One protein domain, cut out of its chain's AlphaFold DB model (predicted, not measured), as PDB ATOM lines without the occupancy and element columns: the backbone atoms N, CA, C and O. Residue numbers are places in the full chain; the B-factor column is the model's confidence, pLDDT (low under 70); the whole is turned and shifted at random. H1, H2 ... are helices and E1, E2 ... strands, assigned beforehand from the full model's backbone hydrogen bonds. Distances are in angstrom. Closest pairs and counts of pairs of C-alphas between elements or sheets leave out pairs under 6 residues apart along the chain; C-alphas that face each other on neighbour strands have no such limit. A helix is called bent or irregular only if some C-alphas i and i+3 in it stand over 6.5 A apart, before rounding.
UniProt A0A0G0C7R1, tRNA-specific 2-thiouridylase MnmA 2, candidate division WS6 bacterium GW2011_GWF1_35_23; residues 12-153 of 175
ATOM      1  N   LYS A  12     188.538 212.518 238.665       81.44
ATOM      2  CA  LYS A  12     188.837 211.188 238.136       81.44
ATOM      3  C   LYS A  12     189.789 211.353 236.950       81.44
ATOM      4  O   LYS A  12     189.473 212.104 236.023       81.44
ATOM      5  N   LYS A  13     190.940 210.680 236.987       85.38
ATOM      6  CA  LYS A  13     191.915 210.697 235.889       85.38
ATOM      7  C   LYS A  13     191.541 209.678 234.820       85.38
ATOM      8  O   LYS A  13     191.140 208.568 235.157       85.38
ATOM      9  N   VAL A  14     191.690 210.032 233.548       86.38
ATOM     10  CA  VAL A  14     191.469 209.142 232.401       86.38
ATOM     11  C   VAL A  14     192.697 209.159 231.503       86.38
ATOM     12  O   VAL A  14     193.117 210.218 231.045       86.38
ATOM     13  N   LEU A  15     193.223 207.976 231.197       89.31
ATOM     14  CA  LEU A  15     194.242 207.779 230.179       89.31
ATOM     15  C   LEU A  15     193.550 207.594 228.826       89.31
ATOM     16  O   LEU A  15     192.800 206.637 228.623       89.31
ATOM     17  N   LEU A  16     193.775 208.513 227.895       91.94
ATOM     18  CA  LEU A  16     193.143 208.518 226.581       91.94
ATOM     19  C   LEU A  16     194.156 208.168 225.492       91.94
ATOM     20  O   LEU A  16     195.175 208.834 225.344       91.94
ATOM     21  N   GLY A  17     193.839 207.167 224.673       91.19
ATOM     22  CA  GLY A  17     194.619 206.842 223.480       91.19
ATOM     23  C   GLY A  17     194.497 207.933 222.417       91.19
ATOM     24  O   GLY A  17     193.429 208.097 221.820       91.19
ATOM     25  N   MET A  18     195.594 208.644 222.161       90.94
ATOM     26  CA  MET A  18     195.708 209.736 221.197       90.94
ATOM     27  C   MET A  18     196.417 209.248 219.930       90.94
ATOM     28  O   MET A  18     197.634 209.039 219.924       90.94
ATOM     29  N   SER A  19     195.651 209.070 218.848       85.94
ATOM     30  CA  SER A  19     196.170 208.651 217.535       85.94
ATOM     31  C   SER A  19     196.548 209.821 216.623       85.94
ATOM     32  O   SER A  19     197.158 209.593 215.586       85.94
ATOM     33  N   GLY A  20     196.157 211.049 216.982       81.38
ATOM     34  CA  GLY A  20     196.285 212.242 216.131       81.38
ATOM     35  C   GLY A  20     195.080 212.468 215.222       81.38
ATOM     36  O   GLY A  20     194.982 213.499 214.570       81.38
ATOM     37  N   GLY A  21     194.124 211.535 215.221       84.25
ATOM     38  CA  GLY A  21     192.860 211.690 214.514       84.25
ATOM     39  C   GLY A  21     191.872 212.607 215.239       84.25
ATOM     40  O   GLY A  21     191.957 212.841 216.455       84.25
ATOM     41  N   VAL A  22     190.870 213.060 214.483       86.75
ATOM     42  CA  VAL A  22     189.756 213.884 214.977       86.75
ATOM     43  C   VAL A  22     189.035 213.194 216.136       86.75
ATOM     44  O   VAL A  22     188.793 213.827 217.157       86.75
ATOM     45  N   ASP A  23     188.787 211.887 216.045       85.62
ATOM     46  CA  ASP A  23     188.004 211.146 217.041       85.62
ATOM     47  C   ASP A  23     188.644 211.175 218.430       85.62
ATOM     48  O   ASP A  23     187.972 211.445 219.428       85.62
ATOM     49  N   SER A  24     189.958 210.939 218.510       86.12
ATOM     50  CA  SER A  24     190.697 211.022 219.776       86.12
ATOM     51  C   SER A  24     190.746 212.450 220.322       86.12
ATOM     52  O   SER A  24     190.628 212.647 221.527       86.12
ATOM     53  N   SER A  25     190.817 213.449 219.441       90.00
ATOM     54  CA  SER A  25     190.850 214.867 219.817       90.00
ATOM     55  C   SER A  25     189.504 215.340 220.377       90.00
ATOM     56  O   SER A  25     189.441 215.943 221.446       90.00
ATOM     57  N   VAL A  26     188.407 214.996 219.698       89.25
ATOM     58  CA  VAL A  26     187.038 215.249 220.172       89.25
ATOM     59  C   VAL A  26     186.785 214.486 221.471       89.25
ATOM     60  O   VAL A  26     186.179 215.025 222.396       89.25
ATOM     61  N   SER A  27     187.308 213.262 221.583       86.31
ATOM     62  CA  SER A  27     187.179 212.473 222.807       86.31
ATOM     63  C   SER A  27     187.849 213.112 224.011       86.31
ATOM     64  O   SER A  27     187.280 213.116 225.102       86.31
ATOM     65  N   ALA A  28     189.032 213.687 223.807       88.81
ATOM     66  CA  ALA A  28     189.750 214.426 224.831       88.81
ATOM     67  C   ALA A  28     188.923 215.612 225.341       88.81
ATOM     68  O   ALA A  28     188.743 215.767 226.549       88.81
ATOM     69  N   HIS A  29     188.355 216.389 224.417       88.69
ATOM     70  CA  HIS A  29     187.547 217.554 224.753       88.69
ATOM     71  C   HIS A  29     186.278 217.184 225.536       88.69
ATOM     72  O   HIS A  29     186.034 217.734 226.606       88.69
ATOM     73  N   ILE A  30     185.522 216.183 225.074       86.25
ATOM     74  CA  ILE A  30     184.297 215.729 225.750       86.25
ATOM     75  C   ILE A  30     184.595 215.220 227.173       86.25
ATOM     76  O   ILE A  30     183.820 215.470 228.096       86.25
ATOM     77  N   LEU A  31     185.714 214.520 227.388       85.88
ATOM     78  CA  LEU A  31     186.112 214.072 228.730       85.88
ATOM     79  C   LEU A  31     186.441 215.245 229.660       85.88
ATOM     80  O   LEU A  31     186.068 215.212 230.835       85.88
ATOM     81  N   GLN A  32     187.099 216.286 229.144       87.12
ATOM     82  CA  GLN A  32     187.359 217.508 229.904       87.12
ATOM     83  C   GLN A  32     186.058 218.235 230.269       87.12
ATOM     84  O   GLN A  32     185.901 218.638 231.422       87.12
ATOM     85  N   GLU A  33     185.102 218.349 229.337       86.62
ATOM     86  CA  GLU A  33     183.772 218.926 229.603       86.62
ATOM     87  C   GLU A  33     182.999 218.139 230.672       86.62
ATOM     88  O   GLU A  33     182.297 218.719 231.498       86.62
ATOM     89  N   GLN A  34     183.177 216.815 230.715       82.69
ATOM     90  CA  GLN A  34     182.622 215.944 231.757       82.69
ATOM     91  C   GLN A  34     183.362 216.037 233.106       82.69
ATOM     92  O   GLN A  34     182.968 215.377 234.069       82.69
ATOM     93  N   GLY A  35     184.420 216.848 233.197       85.12
ATOM     94  CA  GLY A  35     185.156 217.121 234.430       85.12
ATOM     95  C   GLY A  35     186.292 216.144 234.746       85.12
ATOM     96  O   GLY A  35     186.850 216.224 235.845       85.12
ATOM     97  N   TYR A  36     186.655 215.250 233.821       85.38
ATOM     98  CA  TYR A  36     187.805 214.358 233.992       85.38
ATOM     99  C   TYR A  36     189.126 215.111 233.811       85.38
ATOM    100  O   TYR A  36     189.233 216.068 233.043       85.38
ATOM    101  N   GLU A  37     190.154 214.645 234.510       91.62
ATOM    102  CA  GLU A  37     191.536 215.008 234.207       91.62
ATOM    103  C   GLU A  37     192.062 214.024 233.156       91.62
ATOM    104  O   GLU A  37     192.155 212.824 233.412       91.62
ATOM    105  N   VAL A  38     192.339 214.516 231.951       90.94
ATOM    106  CA  VAL A  38     192.750 213.674 230.821       90.94
ATOM    107  C   VAL A  38     194.270 213.654 230.721       90.94
ATOM    108  O   VAL A  38     194.900 214.707 230.735       90.94
ATOM    109  N   VAL A  39     194.834 212.457 230.565       94.75
ATOM    110  CA  VAL A  39     196.232 212.217 230.197       94.75
ATOM    111  C   VAL A  39     196.235 211.538 228.830       94.75
ATOM    112  O   VAL A  39     195.632 210.480 228.654       94.75
ATOM    113  N   GLY A  40     196.865 212.154 227.836       94.38
ATOM    114  CA  GLY A  40     196.970 211.616 226.483       94.38
ATOM    115  C   GLY A  40     198.112 210.609 226.361       94.38
ATOM    116  O   GLY A  40     199.225 210.878 226.801       94.38
ATOM    117  N   LEU A  41     197.861 209.477 225.709       94.19
ATOM    118  CA  LEU A  41     198.851 208.438 225.438       94.19
ATOM    119  C   LEU A  41     198.928 208.131 223.943       94.19
ATOM    120  O   LEU A  41     197.938 207.726 223.337       94.19
ATOM    121  N   THR A  42     200.119 208.236 223.366       93.25
ATOM    122  CA  THR A  42     200.405 207.753 222.011       93.25
ATOM    123  C   THR A  42     201.194 206.453 222.061       93.25
ATOM    124  O   THR A  42     202.225 206.362 222.722       93.25
ATOM    125  N   LEU A  43     200.710 205.447 221.333       90.88
ATOM    126  CA  LEU A  43     201.401 204.174 221.134       90.88
ATOM    127  C   LEU A  43     202.202 204.257 219.831       90.88
ATOM    128  O   LEU A  43     201.621 204.206 218.741       90.88
ATOM    129  N   ASN A  44     203.518 204.414 219.939       88.75
ATOM    130  CA  ASN A  44     204.408 204.501 218.795       88.75
ATOM    131  C   ASN A  44     204.779 203.092 218.312       88.75
ATOM    132  O   ASN A  44     205.626 202.409 218.883       88.75
ATOM    133  N   MET A  45     204.061 202.625 217.292       84.94
ATOM    134  CA  MET A  45     204.125 201.243 216.795       84.94
ATOM    135  C   MET A  45     205.012 201.081 215.556       84.94
ATOM    136  O   MET A  45     205.340 199.959 215.179       84.94
ATOM    137  N   LEU A  46     205.387 202.178 214.901       76.19
ATOM    138  CA  LEU A  46     206.166 202.172 213.665       76.19
ATOM    139  C   LEU A  46     207.331 203.148 213.795       76.19
ATOM    140  O   LEU A  46     207.268 204.099 214.563       76.19
ATOM    141  N   GLN A  47     208.397 202.935 213.021       62.50
ATOM    142  CA  GLN A  47     209.512 203.882 212.921       62.50
ATOM    143  C   GLN A  47     209.077 205.115 212.119       62.50
ATOM    144  O   GLN A  47     209.426 205.321 210.959       62.50
ATOM    145  N   CYS A  48     208.235 205.913 212.747       57.00
ATOM    146  CA  CYS A  48     207.723 207.153 212.222       57.00
ATOM    147  C   CYS A  48     208.684 208.273 212.637       57.00
ATOM    148  O   CYS A  48     209.097 208.345 213.794       57.00
ATOM    149  N   LYS A  49     209.059 209.152 211.698       56.97
ATOM    150  CA  LYS A  49     209.821 210.372 212.020       56.97
ATOM    151  C   LYS A  49     209.071 211.152 213.105       56.97
ATOM    152  O   LYS A  49     207.839 211.118 213.107       56.97
ATOM    153  N   GLU A  50     209.787 211.888 213.959       58.88
ATOM    154  CA  GLU A  50     209.209 212.729 215.031       58.88
ATOM    155  C   GLU A  50     208.020 213.589 214.568       58.88
ATOM    156  O   GLU A  50     207.082 213.829 215.329       58.88
ATOM    157  N   ASP A  51     208.026 213.993 213.297       61.56
ATOM    158  CA  ASP A  51     206.969 214.770 212.654       61.56
ATOM    159  C   ASP A  51     205.600 214.084 212.622       61.56
ATOM    160  O   ASP A  51     204.577 214.761 212.631       61.56
ATOM    161  N   THR A  52     205.557 212.753 212.651       65.75
ATOM    162  CA  THR A  52     204.318 211.966 212.503       65.75
ATOM    163  C   THR A  52     203.357 212.154 213.677       65.75
ATOM    164  O   THR A  52     202.157 211.941 213.540       65.75
ATOM    165  N   TYR A  53     203.867 212.591 214.831       71.31
ATOM    166  CA  TYR A  53     203.070 212.852 216.031       71.31
ATOM    167  C   TYR A  53     203.051 214.331 216.431       71.31
ATOM    168  O   TYR A  53     202.568 214.659 217.520       71.31
ATOM    169  N   LYS A  54     203.543 215.240 215.571       77.31
ATOM    170  CA  LYS A  54     203.449 216.691 215.809       77.31
ATOM    171  C   LYS A  54     202.001 217.123 216.019       77.31
ATOM    172  O   LYS A  54     201.724 217.825 216.987       77.31
ATOM    173  N   ASP A  55     201.083 216.596 215.211       83.56
ATOM    174  CA  ASP A  55     199.652 216.890 215.321       83.56
ATOM    175  C   ASP A  55     199.085 216.491 216.690       83.56
ATOM    176  O   ASP A  55     198.316 217.240 217.290       83.56
ATOM    177  N   VAL A  56     199.520 215.353 217.247       89.56
ATOM    178  CA  VAL A  56     199.100 214.921 218.590       89.56
ATOM    179  C   VAL A  56     199.600 215.888 219.655       89.56
ATOM    180  O   VAL A  56     198.818 216.342 220.490       89.56
ATOM    181  N   LYS A  57     200.898 216.215 219.627       89.12
ATOM    182  CA  LYS A  57     201.512 217.136 220.594       89.12
ATOM    183  C   LYS A  57     200.844 218.509 220.540       89.12
ATOM    184  O   LYS A  57     200.592 219.113 221.581       89.12
ATOM    185  N   ASP A  58     200.519 218.983 219.341       90.75
ATOM    186  CA  ASP A  58     199.843 220.257 219.122       90.75
ATOM    187  C   ASP A  58     198.406 220.255 219.649       90.75
ATOM    188  O   ASP A  58     198.002 221.216 220.307       90.75
ATOM    189  N   VAL A  59     197.646 219.179 219.417       91.81
ATOM    190  CA  VAL A  59     196.298 219.009 219.980       91.81
ATOM    191  C   VAL A  59     196.349 218.957 221.506       91.81
ATOM    192  O   VAL A  59     195.637 219.718 222.160       91.81
ATOM    193  N   CYS A  60     197.215 218.123 222.086       93.44
ATOM    194  CA  CYS A  60     197.371 218.022 223.538       93.44
ATOM    195  C   CYS A  60     197.762 219.374 224.151       93.44
ATOM    196  O   CYS A  60     197.169 219.788 225.145       93.44
ATOM    197  N   ARG A  61     198.681 220.116 223.514       93.50
ATOM    198  CA  ARG A  61     199.076 221.466 223.945       93.50
ATOM    199  C   ARG A  61     197.906 222.449 223.902       93.50
ATOM    200  O   ARG A  61     197.710 223.182 224.866       93.50
ATOM    201  N   LYS A  62     197.119 222.460 222.821       93.75
ATOM    202  CA  LYS A  62     195.931 223.328 222.688       93.75
ATOM    203  C   LYS A  62     194.856 223.013 223.729       93.75
ATOM    204  O   LYS A  62     194.194 223.930 224.202       93.75
ATOM    205  N   LEU A  63     194.698 221.739 224.089       92.06
ATOM    206  CA  LEU A  63     193.734 221.282 225.093       92.06
ATOM    207  C   LEU A  63     194.272 221.346 226.535       92.06
ATOM    208  O   LEU A  63     193.521 221.080 227.471       92.06
ATOM    209  N   GLY A  64     195.550 221.688 226.737       94.62
ATOM    210  CA  GLY A  64     196.182 221.705 228.060       94.62
ATOM    211  C   GLY A  64     196.268 220.319 228.710       94.62
ATOM    212  O   GLY A  64     196.099 220.198 229.920       94.62
ATOM    213  N   ILE A  65     196.474 219.275 227.905       94.00
ATOM    214  CA  ILE A  65     196.525 217.870 228.323       94.00
ATOM    215  C   ILE A  65     197.980 217.403 228.385       94.00
ATOM    216  O   ILE A  65     198.752 217.630 227.452       94.00
ATOM    217  N   GLU A  66     198.343 216.712 229.467       94.94
ATOM    218  CA  GLU A  66     199.626 216.012 229.564       94.94
ATOM    219  C   GLU A  66     199.697 214.900 228.509       94.94
ATOM    220  O   GLU A  66     198.747 214.134 228.349       94.94
ATOM    221  N   HIS A  67     200.815 214.805 227.784       94.56
ATOM    222  CA  HIS A  67     200.997 213.832 226.707       94.56
ATOM    223  C   HIS A  67     202.196 212.925 226.968       94.56
ATOM    224  O   HIS A  67     203.314 213.394 227.170       94.56
ATOM    225  N   ILE A  68     201.951 211.618 226.912       93.69
ATOM    226  CA  ILE A  68     202.933 210.553 227.089       93.69
ATOM    227  C   ILE A  68     203.016 209.758 225.784       93.69
ATOM    228  O   ILE A  68     202.015 209.544 225.099       93.69
ATOM    229  N   SER A  69     204.214 209.299 225.433       91.75
ATOM    230  CA  SER A  69     204.435 208.398 224.299       91.75
ATOM    231  C   SER A  69     205.095 207.105 224.774       91.75
ATOM    232  O   SER A  69     205.956 207.137 225.650       91.75
ATOM    233  N   MET A  70     204.670 205.974 224.214       91.31
ATOM    234  CA  MET A  70     205.257 204.654 224.458       91.31
ATOM    235  C   MET A  70     205.844 204.101 223.166       91.31
ATOM    236  O   MET A  70     205.126 203.960 222.178       91.31
ATOM    237  N   GLU A  71     207.123 203.743 223.201       90.88
ATOM    238  CA  GLU A  71     207.809 203.076 222.097       90.88
ATOM    239  C   GLU A  71     207.501 201.578 222.128       90.88
ATOM    240  O   GLU A  71     207.888 200.874 223.055       90.88
ATOM    241  N   LEU A  72     206.768 201.096 221.125       91.12
ATOM    242  CA  LEU A  72     206.221 199.735 221.064       91.12
ATOM    243  C   LEU A  72     206.540 199.027 219.742       91.12
ATOM    244  O   LEU A  72     205.946 197.998 219.425       91.12
ATOM    245  N   LYS A  73     207.474 199.576 218.960       90.00
ATOM    246  CA  LYS A  73     207.834 199.091 217.624       90.00
ATOM    247  C   LYS A  73     208.177 197.600 217.610       90.00
ATOM    248  O   LYS A  73     207.597 196.852 216.830       90.00
ATOM    249  N   ASP A  74     209.100 197.172 218.464       91.06
ATOM    250  CA  ASP A  74     209.608 195.797 218.429       91.06
ATOM    251  C   ASP A  74     208.537 194.785 218.847       91.06
ATOM    252  O   ASP A  74     208.462 193.685 218.301       91.06
ATOM    253  N   GLU A  75     207.680 195.157 219.798       90.62
ATOM    254  CA  GLU A  75     206.553 194.323 220.212       90.62
ATOM    255  C   GLU A  75     205.469 194.273 219.128       90.62
ATOM    256  O   GLU A  75     204.914 193.209 218.854       90.62
ATOM    257  N   PHE A  76     205.189 195.402 218.469       91.12
ATOM    258  CA  PHE A  76     204.226 195.474 217.373       91.12
ATOM    259  C   PHE A  76     204.678 194.639 216.171       91.12
ATOM    260  O   PHE A  76     203.881 193.893 215.596       91.12
ATOM    261  N   ASP A  77     205.964 194.711 215.823       91.62
ATOM    262  CA  ASP A  77     206.548 193.929 214.737       91.62
ATOM    263  C   ASP A  77     206.444 192.420 215.014       91.62
ATOM    264  O   ASP A  77     205.908 191.657 214.204       91.62
ATOM    265  N   LYS A  78     206.844 191.995 216.218       91.75
ATOM    266  CA  LYS A  78     206.803 190.585 216.631       91.75
ATOM    267  C   LYS A  78     205.388 190.018 216.713       91.75
ATOM    268  O   LYS A  78     205.181 188.881 216.294       91.75
ATOM    269  N   ASN A  79     204.437 190.779 217.256       87.94
ATOM    270  CA  ASN A  79     203.115 190.253 217.604       87.94
ATOM    271  C   ASN A  79     202.073 190.473 216.501       87.94
ATOM    272  O   ASN A  79     201.192 189.636 216.318       87.94
ATOM    273  N   ILE A  80     202.161 191.576 215.750       92.69
ATOM    274  CA  ILE A  80     201.139 191.960 214.764       92.69
ATOM    275  C   ILE A  80     201.661 191.813 213.336       92.69
ATOM    276  O   ILE A  80     201.010 191.159 212.516       92.69
ATOM    277  N   VAL A  81     202.829 192.385 213.027       92.88
ATOM    278  CA  VAL A  81     203.377 192.368 211.657       92.88
ATOM    279  C   VAL A  81     203.763 190.949 211.253       92.88
ATOM    280  O   VAL A  81     203.349 190.477 210.194       92.88
ATOM    281  N   LYS A  82     204.476 190.220 212.120       93.75
ATOM    282  CA  LYS A  82     204.853 188.827 211.857       93.75
ATOM    283  C   LYS A  82     203.637 187.926 211.636       93.75
ATOM    284  O   LYS A  82     203.655 187.121 210.705       93.75
ATOM    285  N   TYR A  83     202.586 188.073 212.449       93.38
ATOM    286  CA  TYR A  83     201.312 187.371 212.255       93.38
ATOM    287  C   TYR A  83     200.736 187.674 210.868       93.38
ATOM    288  O   TYR A  83     200.502 186.760 210.082       93.38
ATOM    289  N   PHE A  84     200.587 188.959 210.539       94.94
ATOM    290  CA  PHE A  84     200.030 189.402 209.266       94.94
ATOM    291  C   PHE A  84     200.782 188.811 208.066       94.94
ATOM    292  O   PHE A  84     200.167 188.196 207.197       94.94
ATOM    293  N   VAL A  85     202.112 188.931 208.047       96.19
ATOM    294  CA  VAL A  85     202.951 188.408 206.958       96.19
ATOM    295  C   VAL A  85     202.848 186.885 206.861       96.19
ATOM    296  O   VAL A  85     202.671 186.355 205.768       96.19
ATOM    297  N   THR A  86     202.906 186.178 207.991       96.81
ATOM    298  CA  THR A  86     202.842 184.706 208.018       96.81
ATOM    299  C   THR A  86     201.514 184.189 207.465       96.81
ATOM    300  O   THR A  86     201.491 183.233 206.694       96.81
ATOM    301  N   GLU A  87     200.395 184.815 207.821       97.38
ATOM    302  CA  GLU A  87     199.076 184.422 207.321       97.38
ATOM    303  C   GLU A  87     198.937 184.668 205.814       97.38
ATOM    304  O   GLU A  87     198.420 183.805 205.103       97.38
ATOM    305  N   TYR A  88     199.467 185.790 205.317       97.31
ATOM    306  CA  TYR A  88     199.510 186.075 203.882       97.31
ATOM    307  C   TYR A  88     200.364 185.069 203.109       97.31
ATOM    308  O   TYR A  88     199.934 184.580 202.066       97.31
ATOM    309  N   LEU A  89     201.542 184.707 203.627       97.44
ATOM    310  CA  LEU A  89     202.405 183.688 203.013       97.44
ATOM    311  C   LEU A  89     201.731 182.310 202.957       97.44
ATOM    312  O   LEU A  89     202.004 181.527 202.053       97.44
ATOM    313  N   ASN A  90     200.809 182.038 203.880       97.81
ATOM    314  CA  ASN A  90     199.991 180.829 203.881       97.81
ATOM    315  C   ASN A  90     198.725 180.933 203.006       97.81
ATOM    316  O   ASN A  90     197.842 180.079 203.107       97.81
ATOM    317  N   GLY A  91     198.593 181.981 202.185       96.94
ATOM    318  CA  GLY A  91     197.455 182.179 201.284       96.94
ATOM    319  C   GLY A  91     196.148 182.565 201.985       96.94
ATOM    320  O   GLY A  91     195.076 182.409 201.402       96.94
ATOM    321  N   ARG A  92     196.210 183.042 203.235       97.50
ATOM    322  CA  ARG A  92     195.042 183.523 203.988       97.50
ATOM    323  C   ARG A  92     194.943 185.046 203.932       97.50
ATOM    324  O   ARG A  92     195.914 185.741 203.654       97.50
ATOM    325  N   THR A  93     193.760 185.573 204.243       96.00
ATOM    326  CA  THR A  93     193.511 187.019 204.364       96.00
ATOM    327  C   THR A  93     193.316 187.384 205.841       96.00
ATOM    328  O   THR A  93     192.187 187.362 206.335       96.00
ATOM    329  N   PRO A  94     194.400 187.663 206.591       93.25
ATOM    330  CA  PRO A  94     194.317 187.990 208.012       93.25
ATOM    331  C   PRO A  94     193.680 189.359 208.263       93.25
ATOM    332  O   PRO A  94     193.820 190.292 207.470       93.25
ATOM    333  N   ASN A  95     193.071 189.513 209.440       91.69
ATOM    334  CA  ASN A  95     192.639 190.807 209.964       91.69
ATOM    335  C   ASN A  95     193.509 191.197 211.177       91.69
ATOM    336  O   ASN A  95     193.177 190.843 212.313       91.69
ATOM    337  N   PRO A  96     194.615 191.938 210.973       88.25
ATOM    338  CA  PRO A  96     195.536 192.291 212.052       88.25
ATOM    339  C   PRO A  96     194.929 193.302 213.030       88.25
ATOM    340  O   PRO A  96     195.368 193.390 214.173       88.25
ATOM    341  N   CYS A  97     193.909 194.064 212.621       82.94
ATOM    342  CA  CYS A  97     193.294 195.092 213.458       82.94
ATOM    343  C   CYS A  97     192.528 194.494 214.642       82.94
ATOM    344  O   CYS A  97     192.539 195.073 215.728       82.94
ATOM    345  N   VAL A  98     191.890 193.334 214.455       80.94
ATOM    346  CA  VAL A  98     191.188 192.626 215.540       80.94
ATOM    347  C   VAL A  98     192.181 192.177 216.610       80.94
ATOM    348  O   VAL A  98     191.955 192.437 217.792       80.94
ATOM    349  N   LEU A  99     193.298 191.583 216.185       79.94
ATOM    350  CA  LEU A  99     194.379 191.154 217.072       79.94
ATOM    351  C   LEU A  99     195.024 192.356 217.775       79.94
ATOM    352  O   LEU A  99     195.100 192.399 218.997       79.94
ATOM    353  N   CYS A 100     195.390 193.384 217.007       79.62
ATOM    354  CA  CYS A 100     196.028 194.599 217.509       79.62
ATOM    355  C   CYS A 100     195.170 195.330 218.547       79.62
ATOM    356  O   CYS A 100     195.688 195.798 219.555       79.62
ATOM    357  N   ASN A 101     193.858 195.437 218.341       77.56
ATOM    358  CA  ASN A 101     193.005 196.075 219.336       77.56
ATOM    359  C   ASN A 101     192.938 195.231 220.614       77.56
ATOM    360  O   ASN A 101     193.219 195.752 221.691       77.56
ATOM    361  N   LYS A 102     192.602 193.940 220.489       71.44
ATOM    362  CA  LYS A 102     192.328 193.046 221.621       71.44
ATOM    363  C   LYS A 102     193.570 192.730 222.461       71.44
ATOM    364  O   LYS A 102     193.481 192.782 223.679       71.44
ATOM    365  N   GLU A 103     194.677 192.394 221.811       72.38
ATOM    366  CA  GLU A 103     195.850 191.747 222.429       72.38
ATOM    367  C   GLU A 103     197.094 192.640 222.411       72.38
ATOM    368  O   GLU A 103     198.190 192.198 222.721       72.38
ATOM    369  N   PHE A 104     196.952 193.902 221.997       80.69
ATOM    370  CA  PHE A 104     198.083 194.825 221.972       80.69
ATOM    371  C   PHE A 104     197.711 196.194 222.528       80.69
ATOM    372  O   PHE A 104     198.158 196.574 223.603       80.69
ATOM    373  N   LYS A 105     196.843 196.944 221.844       81.50
ATOM    374  CA  LYS A 105     196.519 198.325 222.229       81.50
ATOM    375  C   LYS A 105     195.875 198.405 223.602       81.50
ATOM    376  O   LYS A 105     196.344 199.175 224.432       81.50
ATOM    377  N   PHE A 106     194.806 197.643 223.848       82.00
ATOM    378  CA  PHE A 106     194.137 197.704 225.147       82.00
ATOM    379  C   PHE A 106     195.046 197.210 226.269       82.00
ATOM    380  O   PHE A 106     195.083 197.844 227.314       82.00
ATOM    381  N   GLU A 107     195.817 196.152 226.036       84.56
ATOM    382  CA  GLU A 107     196.763 195.621 227.017       84.56
ATOM    383  C   GLU A 107     197.826 196.659 227.398       84.56
ATOM    384  O   GLU A 107     197.902 197.047 228.561       84.56
ATOM    385  N   LYS A 108     198.528 197.240 226.416       88.31
ATOM    386  CA  LYS A 108     199.547 198.274 226.665       88.31
ATOM    387  C   LYS A 108     198.994 199.534 227.315       88.31
ATOM    388  O   LYS A 108     199.641 200.134 228.169       88.31
ATOM    389  N   MET A 109     197.783 199.942 226.943       85.50
ATOM    390  CA  MET A 109     197.129 201.078 227.590       85.50
ATOM    391  C   MET A 109     196.744 200.776 229.041       85.50
ATOM    392  O   MET A 109     196.847 201.663 229.883       85.50
ATOM    393  N   LEU A 110     196.298 199.554 229.341       85.50
ATOM    394  CA  LEU A 110     195.948 199.139 230.700       85.50
ATOM    395  C   LEU A 110     197.185 198.996 231.584       85.50
ATOM    396  O   LEU A 110     197.171 199.487 232.710       85.50
ATOM    397  N   GLU A 111     198.259 198.396 231.070       87.81
ATOM    398  CA  GLU A 111     199.571 198.367 231.727       87.81
ATOM    399  C   GLU A 111     200.008 199.789 232.091       87.81
ATOM    400  O   GLU A 111     200.274 200.080 233.258       87.81
ATOM    401  N   LYS A 112     199.956 200.711 231.121       89.50
ATOM    402  CA  LYS A 112     200.363 202.096 231.355       89.50
ATOM    403  C   LYS A 112     199.467 202.832 232.347       89.50
ATOM    404  O   LYS A 112     199.956 203.621 233.152       89.50
ATOM    405  N   ALA A 113     198.161 202.588 232.304       84.56
ATOM    406  CA  ALA A 113     197.226 203.167 233.261       84.56
ATOM    407  C   ALA A 113     197.523 202.689 234.688       84.56
ATOM    408  O   ALA A 113     197.551 203.509 235.604       84.56
ATOM    409  N   ASN A 114     197.826 201.398 234.862       86.25
ATOM    410  CA  ASN A 114     198.205 200.830 236.155       86.25
ATOM    411  C   ASN A 114     199.515 201.433 236.684       86.25
ATOM    412  O   ASN A 114     199.563 201.823 237.848       86.25
ATOM    413  N   GLU A 115     200.542 201.576 235.838       90.81
ATOM    414  CA  GLU A 115     201.810 202.235 236.205       90.81
ATOM    415  C   GLU A 115     201.601 203.669 236.710       90.81
ATOM    416  O   GLU A 115     202.258 204.107 237.652       90.81
ATOM    417  N   LEU A 116     200.685 204.404 236.078       87.19
ATOM    418  CA  LEU A 116     200.387 205.800 236.400       87.19
ATOM    419  C   LEU A 116     199.341 205.957 237.518       87.19
ATOM    420  O   LEU A 116     199.019 207.085 237.896       87.19
ATOM    421  N   GLY A 117     198.779 204.856 238.032       86.12
ATOM    422  CA  GLY A 117     197.695 204.886 239.017       86.12
ATOM    423  C   GLY A 117     196.399 205.511 238.485       86.12
ATOM    424  O   GLY A 117     195.648 206.126 239.243       86.12
ATOM    425  N   ILE A 118     196.143 205.403 237.179       83.50
ATOM    426  CA  ILE A 118     194.964 205.957 236.510       83.50
ATOM    427  C   ILE A 118     193.876 204.881 236.412       83.50
ATOM    428  O   ILE A 118     194.047 203.853 235.769       83.50
ATOM    429  N   GLU A 119     192.714 205.146 237.009       77.75
ATOM    430  CA  GLU A 119     191.609 204.179 237.105       77.75
ATOM    431  C   GLU A 119     190.849 203.926 235.793       77.75
ATOM    432  O   GLU A 119     190.128 202.932 235.662       77.75
ATOM    433  N   TYR A 120     190.940 204.846 234.834       81.12
ATOM    434  CA  TYR A 120     190.092 204.832 233.650       81.12
ATOM    435  C   TYR A 120     190.907 204.920 232.368       81.12
ATOM    436  O   TYR A 120     191.783 205.769 232.234       81.12
ATOM    437  N   VAL A 121     190.529 204.106 231.384       84.06
ATOM    438  CA  VAL A 121     191.077 204.166 230.028       84.06
ATOM    439  C   VAL A 121     189.978 204.528 229.033       84.06
ATOM    440  O   VAL A 121     188.850 204.034 229.118       84.06
ATOM    441  N   ALA A 122     190.303 205.387 228.072       85.94
ATOM    442  CA  ALA A 122     189.428 205.773 226.975       85.94
ATOM    443  C   ALA A 122     190.159 205.696 225.629       85.94
ATOM    444  O   ALA A 122     191.383 205.763 225.544       85.94
ATOM    445  N   THR A 123     189.390 205.571 224.549       85.44
ATOM    446  CA  THR A 123     189.892 205.628 223.168       85.44
ATOM    447  C   THR A 123     188.879 206.361 222.295       85.44
ATOM    448  O   THR A 123     187.705 206.430 222.659       85.44
ATOM    449  N   GLY A 124     189.306 206.833 221.122       81.38
ATOM    450  CA  GLY A 124     188.418 207.429 220.117       81.38
ATOM    451  C   GLY A 124     187.546 206.430 219.342       81.38
ATOM    452  O   GLY A 124     186.993 206.788 218.312       81.38
ATOM    453  N   HIS A 125     187.433 205.168 219.775       78.06
ATOM    454  CA  HIS A 125     186.587 204.200 219.077       78.06
ATOM    455  C   HIS A 125     185.105 204.570 219.213       78.06
ATOM    456  O   HIS A 125     184.602 204.813 220.312       78.06
ATOM    457  N   TYR A 126     184.378 204.506 218.098       73.38
ATOM    458  CA  TYR A 126     182.924 204.659 218.054       73.38
ATOM    459  C   TYR A 126     182.215 203.416 218.610       73.38
ATOM    460  O   TYR A 126     181.684 202.573 217.886       73.38
ATOM    461  N   VAL A 127     182.243 203.283 219.935       67.38
ATOM    462  CA  VAL A 127     181.653 202.172 220.685       67.38
ATOM    463  C   VAL A 127     180.771 202.692 221.810       67.38
ATOM    464  O   VAL A 127     181.037 203.739 222.406       67.38
ATOM    465  N   ARG A 128     179.745 201.913 222.165       62.66
ATOM    466  CA  ARG A 128     178.965 202.133 223.379       62.66
ATOM    467  C   ARG A 128     179.122 200.944 224.313       62.66
ATOM    468  O   ARG A 128     178.709 199.827 224.022       62.66
ATOM    469  N   CYS A 129     179.653 201.211 225.496       62.47
ATOM    470  CA  CYS A 129     179.638 200.257 226.593       62.47
ATOM    471  C   CYS A 129     178.291 200.292 227.318       62.47
ATOM    472  O   CYS A 129     177.849 201.335 227.801       62.47
ATOM    473  N   LYS A 130     177.624 199.141 227.416       57.47
ATOM    474  CA  LYS A 130     176.433 198.974 228.251       57.47
ATOM    475  C   LYS A 130     176.781 198.066 229.423       57.47
ATOM    476  O   LYS A 130     177.309 196.968 229.257       57.47
ATOM    477  N   ARG A 131     176.460 198.527 230.631       52.34
ATOM    478  CA  ARG A 131     176.497 197.678 231.823       52.34
ATOM    479  C   ARG A 131     175.176 196.924 231.885       52.34
ATOM    480  O   ARG A 131     174.129 197.544 232.053       52.34
ATOM    481  N   TYR A 132     175.218 195.609 231.713       54.12
ATOM    482  CA  TYR A 132     174.052 194.777 231.989       54.12
ATOM    483  C   TYR A 132     174.025 194.481 233.488       54.12
ATOM    484  O   TYR A 132     175.078 194.230 234.069       54.12
ATOM    485  N   LYS A 133     172.843 194.527 234.119       50.16
ATOM    486  CA  LYS A 133     172.678 194.469 235.587       50.16
ATOM    487  C   LYS A 133     173.316 193.235 236.265       50.16
ATOM    488  O   LYS A 133     173.438 193.245 237.479       50.16
ATOM    489  N   GLN A 134     173.735 192.215 235.507       48.88
ATOM    490  CA  GLN A 134     174.312 190.961 236.017       48.88
ATOM    491  C   GLN A 134     175.475 190.405 235.162       48.88
ATOM    492  O   GLN A 134     175.800 189.224 235.240       48.88
ATOM    493  N   ARG A 135     176.104 191.218 234.299       43.53
ATOM    494  CA  ARG A 135     177.266 190.794 233.492       43.53
ATOM    495  C   ARG A 135     178.391 191.830 233.559       43.53
ATOM    496  O   ARG A 135     178.099 193.009 233.783       43.53
ATOM    497  N   PRO A 136     179.665 191.430 233.351       45.91
ATOM    498  CA  PRO A 136     180.754 192.390 233.170       45.91
ATOM    499  C   PRO A 136     180.391 193.416 232.083       45.91
ATOM    500  O   PRO A 136     179.591 193.122 231.191       45.91
ATOM    501  N   LYS A 137     180.940 194.639 232.180       45.47
ATOM    502  CA  LYS A 137     180.692 195.712 231.199       45.47
ATOM    503  C   LYS A 137     180.953 195.164 229.789       45.47
ATOM    504  O   LYS A 137     182.085 194.821 229.471       45.47
ATOM    505  N   LEU A 138     179.908 195.091 228.962       37.47
ATOM    506  CA  LEU A 138     180.010 194.675 227.568       37.47
ATOM    507  C   LEU A 138     180.094 195.937 226.708       37.47
ATOM    508  O   LEU A 138     179.197 196.785 226.745       37.47
ATOM    509  N   CYS A 139     181.180 196.078 225.957       45.19
ATOM    510  CA  CYS A 139     181.356 197.162 224.999       45.19
ATOM    511  C   CYS A 139     181.018 196.658 223.600       45.19
ATOM    512  O   CYS A 139     181.691 195.772 223.085       45.19
ATOM    513  N   THR A 140     179.954 197.195 223.003       32.69
ATOM    514  CA  THR A 140     179.555 196.877 221.628       32.69
ATOM    515  C   THR A 140     179.817 198.086 220.730       32.69
ATOM    516  O   THR A 140     179.555 199.230 221.110       32.69
ATOM    517  N   LEU A 141     180.358 197.846 219.532       32.19
ATOM    518  CA  LEU A 141     180.468 198.858 218.476       32.19
ATOM    519  C   LEU A 141     179.050 199.330 218.121       32.19
ATOM    520  O   LEU A 141     178.223 198.537 217.677       32.19
ATOM    521  N   GLN A 142     178.742 200.597 218.395       27.92
ATOM    522  CA  GLN A 142     177.490 201.240 217.996       27.92
ATOM    523  C   GLN A 142     177.780 202.680 217.580       27.92
ATOM    524  O   GLN A 142     178.498 203.410 218.262       27.92
ATOM    525  N   THR A 143     177.180 203.078 216.463       25.38
ATOM    526  CA  THR A 143     177.272 204.401 215.843       25.38
ATOM    527  C   THR A 143     176.348 205.417 216.529       25.38
ATOM    528  O   THR A 143     175.142 205.199 216.542       25.38
ATOM    529  N   PHE A 144     176.933 206.522 217.028       28.20
ATOM    530  CA  PHE A 144     176.335 207.819 217.438       28.20
ATOM    531  C   PHE A 144     175.165 207.841 218.469       28.20
ATOM    532  O   PHE A 144     174.402 206.886 218.585       28.20
ATOM    533  N   PRO A 145     174.955 208.931 219.256       39.09
ATOM    534  CA  PRO A 145     175.762 210.142 219.451       39.09
ATOM    535  C   PRO A 145     176.243 210.320 220.917       39.09
ATOM    536  O   PRO A 145     176.274 211.430 221.438       39.09
ATOM    537  N   ARG A 146     176.585 209.242 221.635       33.41
ATOM    538  CA  ARG A 146     177.215 209.324 222.974       33.41
ATOM    539  C   ARG A 146     178.409 208.381 223.043       33.41
ATOM    540  O   ARG A 146     178.328 207.309 223.641       33.41
ATOM    541  N   ALA A 147     179.462 208.743 222.324       34.41
ATOM    542  CA  ALA A 147     180.735 208.047 222.389       34.41
ATOM    543  C   ALA A 147     181.514 208.545 223.613       34.41
ATOM    544  O   ALA A 147     181.341 209.683 224.030       34.41
ATOM    545  N   ILE A 148     182.378 207.682 224.137       42.84
ATOM    546  CA  ILE A 148     183.271 207.877 225.286       42.84
ATOM    547  C   ILE A 148     182.626 207.492 226.613       42.84
ATOM    548  O   ILE A 148     181.970 208.263 227.309       42.84
ATOM    549  N   ILE A 149     182.852 206.231 226.965       42.97
ATOM    550  CA  ILE A 149     182.607 205.715 228.302       42.97
ATOM    551  C   ILE A 149     183.974 205.321 228.860       42.97
ATOM    552  O   ILE A 149     184.639 204.487 228.243       42.97
ATOM    553  N   PRO A 150     184.385 205.874 230.012       43.16
ATOM    554  CA  PRO A 150     185.576 205.436 230.722       43.16
ATOM    555  C   PRO A 150     185.493 203.927 230.983       43.16
ATOM    556  O   PRO A 150     184.586 203.428 231.673       43.16
ATOM    557  N   MET A 151     186.413 203.177 230.386       46.38
ATOM    558  CA  MET A 151     186.523 201.747 230.605       46.38
ATOM    559  C   MET A 151     187.329 201.564 231.895       46.38
ATOM    560  O   MET A 151     188.484 201.966 231.977       46.38
ATOM    561  N   TYR A 152     186.664 201.049 232.930       39.97
ATOM    562  CA  TYR A 152     187.255 200.799 234.246       39.97
ATOM    563  C   TYR A 152     187.599 199.316 234.326       39.97
ATOM    564  O   TYR A 152     186.683 198.486 234.253       39.97
ATOM    565  N   PHE A 153     188.881 199.005 234.476       43.12
ATOM    566  CA  PHE A 153     189.368 197.664 234.778       43.12
ATOM    567  C   PHE A 153     190.069 197.720 236.136       43.12
ATOM    568  O   PHE A 153     191.076 198.410 236.255       43.12
TER     569      PHE A 153
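This is residues 12 to 153 of the 175 residues of the protein "tRNA-specific 2-thiouridylase MnmA 2" of candidate division WS6 bacterium GW2011_GWF1_35_23 (UniProt A0A0G0C7R1). A strongly twisted parallel sheet of four strands, E3 E2 E1 E4, makes the core, with H1 and H2 over one face and the arm H4b of the bent helix H4 over the other, a three-layer build. H3 leads away past the last residues of the sheet's strands and H4a comes back toward them, while a small antiparallel hairpin, E5 and E6, lies apart from the sheet, off its E4 edge. The 142 residues printed hold four named helices and six named strands in the order E1 H1 E2 H2 E3 H3 H4 E4 E5 E6, and the class is mixed, helices and strands. The whole is compact, with a radius of gyration of the C-alphas of 16.0 A and spans of 49 by 43 by 29 A.

Find C-alpha 13 at (191.915, 210.697, 235.889); here E1 begins, residues 13 to 17. Helix H1 follows at residues 22 to 33, 16.6 A from first to last C-alpha, and then strand E2 at residues 37 to 44, 22.7 A. H2 is residues 50 to 63, 20.3 A, and irregular: C-alphas 52 and 55 are 7.3 A apart. E3 is residues 66 to 71, 17.0 A. H3, residues 73 to 89, starts at C-alpha 73 (207.834, 199.091, 217.624) and is 21.9 A long; it has a kink of 28 degrees near residue 80. H4, residues 96 to 115, was assigned as one helix by its hydrogen bonds but is bent, with C-alphas 103 and 106 standing 6.8 A apart; its arms are H4a, residues 96 to 103, and H4b, residues 106 to 115. E4 is residues 120 to 123, E5 residues 127 to 130, and E6 residues 138 to 141, where C-alpha 141 stands at (180.468, 198.858, 218.476).

Start at E1, an inner strand: it is parallel to E2, with N 16 and O 39 at 2.8 A, and to the edge strand E4, with N 15 and O 120 at 2.8 A. Beyond E2 comes the other edge strand, E3, also parallel; look for N 42 and O 68 at 2.9 A. E1, H1, E2 and E2, H2, E3 are strand-helix-strand units, two parallel neighbour strands with a helix between, and E3, H3 H4, E4 is a split one, with E2 and E1 between its strands; the three crossovers are right-handed. H1 is on the sheet at a height of 9.1 A, over E1 and along the strands. On the same face, H2 has a height of 9.6 A, over E3 and E2. H1 and H2 only just touch, with 3 pairs of C-alphas within 8 A, the closest Ser 25 and Val 59 at 6.8 A. On the opposite face, H4b has a height of 8.5 A, over E2 and E1, slantwise to the strands at 35 degrees to E1 on the local plane. H3 touches H4a with residues 80 to 84 alone, closest at the C-alphas of Phe 84 and Pro 96, 6.0 A, at a steep tilt of 45 degrees, opposite ways. In the hairpin of E5 and E6, N 128 and O 140 are 2.9 A apart. Every O i to N i+4 pair is within hydrogen-bond range in H1, H4a and H4b, against 7 of 10 in H2 and 11 of 13 in H3.

The two C-alphas farthest apart, those of Gly 35 and Gly 91, are 49.7 A from each other. The printed part has no cut, and no link between named elements is long. Residues 142 to 153 hold no named element, but 151 to 152 pair antiparallel with residues 120 to 121 of E4. The mean pLDDT of the printed part is 78.5; look for values under 70 at residues 47 to 52 and 127 to 153.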